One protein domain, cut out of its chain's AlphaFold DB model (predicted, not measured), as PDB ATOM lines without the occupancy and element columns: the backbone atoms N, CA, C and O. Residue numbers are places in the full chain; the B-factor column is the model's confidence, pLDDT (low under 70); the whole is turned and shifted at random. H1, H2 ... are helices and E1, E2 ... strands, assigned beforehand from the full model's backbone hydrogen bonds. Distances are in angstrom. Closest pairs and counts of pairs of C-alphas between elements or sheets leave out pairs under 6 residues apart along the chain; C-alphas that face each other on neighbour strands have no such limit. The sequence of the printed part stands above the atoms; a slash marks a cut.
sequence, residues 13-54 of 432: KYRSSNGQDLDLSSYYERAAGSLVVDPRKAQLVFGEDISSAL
ATOM      1  N   LYS A  13     306.282 156.202 131.344       51.81
ATOM      2  CA  LYS A  13     305.517 154.955 131.531       51.81
ATOM      3  C   LYS A  13     304.177 155.143 132.262       51.81
ATOM      4  O   LYS A  13     303.317 154.257 132.189       51.81
ATOM      5  N   TYR A  14     304.007 156.251 132.988       53.56
ATOM      6  CA  TYR A  14     302.832 156.518 133.833       53.56
ATOM      7  C   TYR A  14     302.083 157.815 133.479       53.56
ATOM      8  O   TYR A  14     301.221 158.250 134.245       53.56
ATOM      9  N   ARG A  15     302.364 158.420 132.316       54.75
ATOM     10  CA  ARG A  15     301.531 159.498 131.759       54.75
ATOM     11  C   ARG A  15     300.121 158.981 131.457       54.75
ATOM     12  O   ARG A  15     299.951 157.874 130.944       54.75
ATOM     13  N   SER A  16     299.111 159.782 131.793       52.16
ATOM     14  CA  SER A  16     297.712 159.536 131.425       52.16
ATOM     15  C   SER A  16     297.536 159.478 129.901       52.16
ATOM     16  O   SER A  16     298.372 159.967 129.141       52.16
ATOM     17  N   SER A  17     296.419 158.914 129.431       47.44
ATOM     18  CA  SER A  17     296.083 158.830 127.999       47.44
ATOM     19  C   SER A  17     295.998 160.191 127.288       47.44
ATOM     20  O   SER A  17     296.050 160.225 126.064       47.44
ATOM     21  N   ASN A  18     295.906 161.295 128.042       45.38
ATOM     22  CA  ASN A  18     295.917 162.670 127.531       45.38
ATOM     23  C   ASN A  18     297.327 163.295 127.466       45.38
ATOM     24  O   ASN A  18     297.465 164.446 127.064       45.38
ATOM     25  N   GLY A  19     298.382 162.576 127.865       49.88
ATOM     26  CA  GLY A  19     299.781 162.987 127.691       49.88
ATOM     27  C   GLY A  19     300.294 164.114 128.601       49.88
ATOM     28  O   GLY A  19     301.503 164.335 128.610       49.88
ATOM     29  N   GLN A  20     299.428 164.788 129.371       50.88
ATOM     30  CA  GLN A  20     299.787 165.971 130.174       50.88
ATOM     31  C   GLN A  20     299.913 165.697 131.686       50.88
ATOM     32  O   GLN A  20     300.872 166.170 132.285       50.88
ATOM     33  N   ASP A  21     299.060 164.848 132.277       57.12
ATOM     34  CA  ASP A  21     299.081 164.577 133.727       57.12
ATOM     35  C   ASP A  21     299.554 163.153 134.059       57.12
ATOM     36  O   ASP A  21     299.167 162.183 133.395       57.12
ATOM     37  N   LEU A  22     300.393 163.007 135.091       66.12
ATOM     38  CA  LEU A  22     300.809 161.709 135.634       66.12
ATOM     39  C   LEU A  22     299.685 161.143 136.511       66.12
ATOM     40  O   LEU A  22     299.271 161.779 137.480       66.12
ATOM     41  N   ASP A  23     299.215 159.930 136.219       71.62
ATOM     42  CA  ASP A  23     298.220 159.272 137.070       71.62
ATOM     43  C   ASP A  23     298.900 158.718 138.335       71.62
ATOM     44  O   ASP A  23     299.405 157.590 138.373       71.62
ATOM     45  N   LEU A  24     298.926 159.545 139.382       76.06
ATOM     46  CA  LEU A  24     299.536 159.247 140.680       76.06
ATOM     47  C   LEU A  24     298.928 158.006 141.350       76.06
ATOM     48  O   LEU A  24     299.622 157.311 142.099       76.06
ATOM     49  N   SER A  25     297.658 157.698 141.068       71.50
ATOM     50  CA  SER A  25     296.981 156.512 141.602       71.50
ATOM     51  C   SER A  25     297.520 155.230 140.952       71.50
ATOM     52  O   SER A  25     297.909 154.288 141.648       71.50
ATOM     53  N   SER A  26     297.667 155.237 139.626       70.94
ATOM     54  CA  SER A  26     298.279 154.155 138.846       70.94
ATOM     55  C   SER A  26     299.766 153.986 139.166       70.94
ATOM     56  O   SER A  26     300.250 152.854 139.256       70.94
ATOM     57  N   TYR A  27     300.493 155.084 139.412       76.31
ATOM     58  CA  TYR A  27     301.870 155.018 139.909       76.31
ATOM     59  C   TYR A  27     301.940 154.315 141.268       76.31
ATOM     60  O   TYR A  27     302.709 153.368 141.411       76.31
ATOM     61  N   TYR A  28     301.109 154.711 142.237       77.19
ATOM     62  CA  TYR A  28     301.077 154.082 143.562       77.19
ATOM     63  C   TYR A  28     300.767 152.577 143.493       77.19
ATOM     64  O   TYR A  28     301.384 151.790 144.211       77.19
ATOM     65  N   GLU A  29     299.867 152.149 142.599       71.94
ATOM     66  CA  GLU A  29     299.582 150.722 142.392       71.94
ATOM     67  C   GLU A  29     300.754 149.968 141.748       71.94
ATOM     68  O   GLU A  29     301.064 148.842 142.142       71.94
ATOM     69  N   ARG A  30     301.395 150.548 140.728       71.88
ATOM     70  CA  ARG A  30     302.427 149.858 139.934       71.88
ATOM     71  C   ARG A  30     303.817 149.913 140.566       71.88
ATOM     72  O   ARG A  30     304.630 149.035 140.288       71.88
ATOM     73  N   ALA A  31     304.073 150.917 141.398       71.31
ATOM     74  CA  ALA A  31     305.265 151.056 142.227       71.31
ATOM     75  C   ALA A  31     305.060 150.466 143.638       71.31
ATOM     76  O   ALA A  31     305.847 150.731 144.543       71.31
ATOM     77  N   ALA A  32     304.008 149.662 143.844       71.00
ATOM     78  CA  ALA A  32     303.796 148.933 145.089       71.00
ATOM     79  C   ALA A  32     305.073 148.188 145.510       71.00
ATOM     80  O   ALA A  32     305.695 147.485 144.713       71.00
ATOM     81  N   GLY A  33     305.485 148.380 146.760       71.44
ATOM     82  CA  GLY A  33     306.739 147.847 147.285       71.44
ATOM     83  C   GLY A  33     307.987 148.714 147.077       71.44
ATOM     84  O   GLY A  33     308.976 148.455 147.755       71.44
ATOM     85  N   SER A  34     307.970 149.753 146.235       81.50
ATOM     86  CA  SER A  34     309.066 150.729 146.121       81.50
ATOM     87  C   SER A  34     308.534 152.139 145.834       81.50
ATOM     88  O   SER A  34     308.171 152.463 144.707       81.50
ATOM     89  N   LEU A  35     308.468 152.989 146.861       84.00
ATOM     90  CA  LEU A  35     307.841 154.312 146.789       84.00
ATOM     91  C   LEU A  35     308.866 155.423 147.002       84.00
ATOM     92  O   LEU A  35     309.694 155.360 147.909       84.00
ATOM     93  N   VAL A  36     308.777 156.488 146.208       85.25
ATOM     94  CA  VAL A  36     309.575 157.698 146.434       85.25
ATOM     95  C   VAL A  36     308.907 158.529 147.525       85.25
ATOM     96  O   VAL A  36     307.764 158.960 147.383       85.25
ATOM     97  N   VAL A  37     309.611 158.719 148.635       86.06
ATOM     98  CA  VAL A  37     309.055 159.314 149.858       86.06
ATOM     99  C   VAL A  37     309.643 160.695 150.137       86.06
ATOM    100  O   VAL A  37     308.938 161.564 150.647       86.06
ATOM    101  N   ASP A  38     310.913 160.903 149.796       87.62
ATOM    102  CA  ASP A  38     311.599 162.182 149.980       87.62
ATOM    103  C   ASP A  38     311.195 163.192 148.883       87.62
ATOM    104  O   ASP A  38     311.352 162.879 147.695       87.62
ATOM    105  N   PRO A  39     310.726 164.405 149.242       86.31
ATOM    106  CA  PRO A  39     310.392 165.459 148.283       86.31
ATOM    107  C   PRO A  39     311.531 165.802 147.316       86.31
ATOM    108  O   PRO A  39     311.291 166.011 146.130       86.31
ATOM    109  N   ARG A  40     312.789 165.803 147.779       86.00
ATOM    110  CA  ARG A  40     313.942 166.126 146.914       86.00
ATOM    111  C   ARG A  40     314.153 165.064 145.844       86.00
ATOM    112  O   ARG A  40     314.484 165.367 144.702       86.00
ATOM    113  N   LYS A  41     313.951 163.798 146.214       83.88
ATOM    114  CA  LYS A  41     314.043 162.687 145.269       83.88
ATOM    115  C   LYS A  41     312.840 162.669 144.327       83.88
ATOM    116  O   LYS A  41     313.010 162.346 143.156       83.88
ATOM    117  N   ALA A  42     311.660 163.061 144.808       83.38
ATOM    118  CA  ALA A  42     310.464 163.206 143.988       83.38
ATOM    119  C   ALA A  42     310.659 164.245 142.870       83.38
ATOM    120  O   ALA A  42     310.346 163.936 141.725       83.38
ATOM    121  N   GLN A  43     311.278 165.397 143.156       83.38
ATOM    122  CA  GLN A  43     311.627 166.400 142.133       83.38
ATOM    123  C   GLN A  43     312.532 165.829 141.035       83.38
ATOM    124  O   GLN A  43     312.294 166.059 139.853       83.38
ATOM    125  N   LEU A  44     313.538 165.033 141.409       82.88
ATOM    126  CA  LEU A  44     314.458 164.409 140.451       82.88
ATOM    127  C   LEU A  44     313.785 163.337 139.577       82.88
ATOM    128  O   LEU A  44     314.193 163.143 138.438       82.88
ATOM    129  N   VAL A  45     312.799 162.611 140.114       78.12
ATOM    130  CA  VAL A  45     312.153 161.476 139.428       78.12
ATOM    131  C   VAL A  45     310.937 161.906 138.605       78.12
ATOM    132  O   VAL A  45     310.724 161.386 137.511       78.12
ATOM    133  N   PHE A  46     310.125 162.826 139.126       79.31
ATOM    134  CA  PHE A  46     308.873 163.257 138.498       79.31
ATOM    135  C   PHE A  46     308.988 164.603 137.776       79.31
ATOM    136  O   PHE A  46     308.086 164.949 137.020       79.31
ATOM    137  N   GLY A  47     310.080 165.343 137.968       80.25
ATOM    138  CA  GLY A  47     310.213 166.716 137.490       80.25
ATOM    139  C   GLY A  47     309.574 167.732 138.441       80.25
ATOM    140  O   GLY A  47     308.850 167.384 139.378       80.25
ATOM    141  N   GLU A  48     309.873 169.007 138.206       80.38
ATOM    142  CA  GLU A  48     309.485 170.109 139.090       80.38
ATOM    143  C   GLU A  48     307.970 170.362 139.072       80.38
ATOM    144  O   GLU A  48     307.355 170.448 140.137       80.38
ATOM    145  N   ASP A  49     307.354 170.343 137.884       77.75
ATOM    146  CA  ASP A  49     305.918 170.587 137.699       77.75
ATOM    147  C   ASP A  49     305.065 169.598 138.503       77.75
ATOM    148  O   ASP A  49     304.250 169.991 139.340       77.75
ATOM    149  N   ILE A  50     305.314 168.296 138.332       78.88
ATOM    150  CA  ILE A  50     304.562 167.242 139.024       78.88
ATOM    151  C   ILE A  50     304.896 167.236 140.516       78.88
ATOM    152  O   ILE A  50     304.002 167.073 141.344       78.88
ATOM    153  N   SER A  51     306.166 167.430 140.886       79.69
ATOM    154  CA  SER A  51     306.556 167.416 142.296       79.69
ATOM    155  C   SER A  51     305.974 168.587 143.086       79.69
ATOM    156  O   SER A  51     305.749 168.426 144.285       79.69
ATOM    157  N   SER A  52     305.744 169.740 142.454       81.25
ATOM    158  CA  SER A  52     305.111 170.898 143.095       81.25
ATOM    159  C   SER A  52     303.625 170.667 143.399       81.25
ATOM    160  O   SER A  52     303.107 171.193 144.383       81.25
ATOM    161  N   ALA A  53     302.961 169.818 142.608       83.00
ATOM    162  CA  ALA A  53     301.565 169.435 142.795       83.00
ATOM    163  C   ALA A  53     301.360 168.336 143.860       83.00
ATOM    164  O   ALA A  53     300.224 168.060 144.253       83.00
ATOM    165  N   LEU A  54     302.431 167.688 144.343       85.19
ATOM    166  CA  LEU A  54     302.337 166.625 145.347       85.19
ATOM    167  C   LEU A  54     302.020 167.186 146.737       85.19
ATOM    168  O   LEU A  54     302.745 168.024 147.272       85.19
TER     169      LEU A  54
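What this domain is: This is residues 13 to 54 of the 432 residues of an uncharacterized protein of Sphaerobolus stellatus (strain SS14) (UniProt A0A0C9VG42). An open horseshoe of short pieces: H2 and H3 make a V at one end, E1 leads away from it as one side, and after a turn H1 comes back as the other side, with the unnamed stretch of residues 13 to 23 coming off the start of H1. The only helices that touch are H2 and H3, while H1 is apart from both. The printed part has 42 residues with three named helices and one named strand, in the order H1, E1, H2, H3, and E1 pairs with no named strand. The class is mostly helix, and the whole is compact, with a radius of gyration of the C-alphas of 10.2 A and spans of 27 by 24 by 14 A.

Where its parts are: H2, the longest helix by residues, takes residues 39 to 46 and measures 10.1 A from C-alpha 39 at (310.392, 165.459, 148.283) to C-alpha 46. H3 follows as residues 48 to 53, 8.8 A long, and ends with C-alpha 53 at (301.565, 169.435, 142.795). Before H2 comes the strand E1, residues 34 to 36, 7.0 A long. H1 is residues 24 to 30, 9.9 A long, with C-alpha 24 at (299.536, 159.247, 140.680).

How they stand to each other: H2 and H3 touch, with 5 pairs of C-alphas within 8 A. Their closest C-alphas are those of Gln 43 and Ser 51, 5.2 A apart. Their lines stand at a steep tilt of 63 degrees, and they run opposite ways. Between E1 and H2 the closest C-alphas are those of Val 36 and Ala 42, 6.1 A apart. Between H1 and E1 the closest are those of Tyr 28 and Leu 35, 7.5 A apart. H1 is apart from H2 and from H3, and E1 is apart from H3. In H1 and H2 every O i to N i+4 pair is within hydrogen-bond range; in H3 it is 1 of 2, beside 3 of 3 O i to N i+3 pairs.

The domain as a whole: The two C-alphas farthest apart are those of Asn 18 and Asp 38, at 27.4 A, and the first and last printed C-alphas, of Lys 13 and Leu 54, are 18.4 A apart. The printed part has no cut. The links from H1 to E1, from E1 to H2 and from H2 to H3 are tight, with 3, 2 and 1 residues between the elements. The mean pLDDT of the printed part is 73.0, and the model's confidence is low, under 70, in residues 13 to 22.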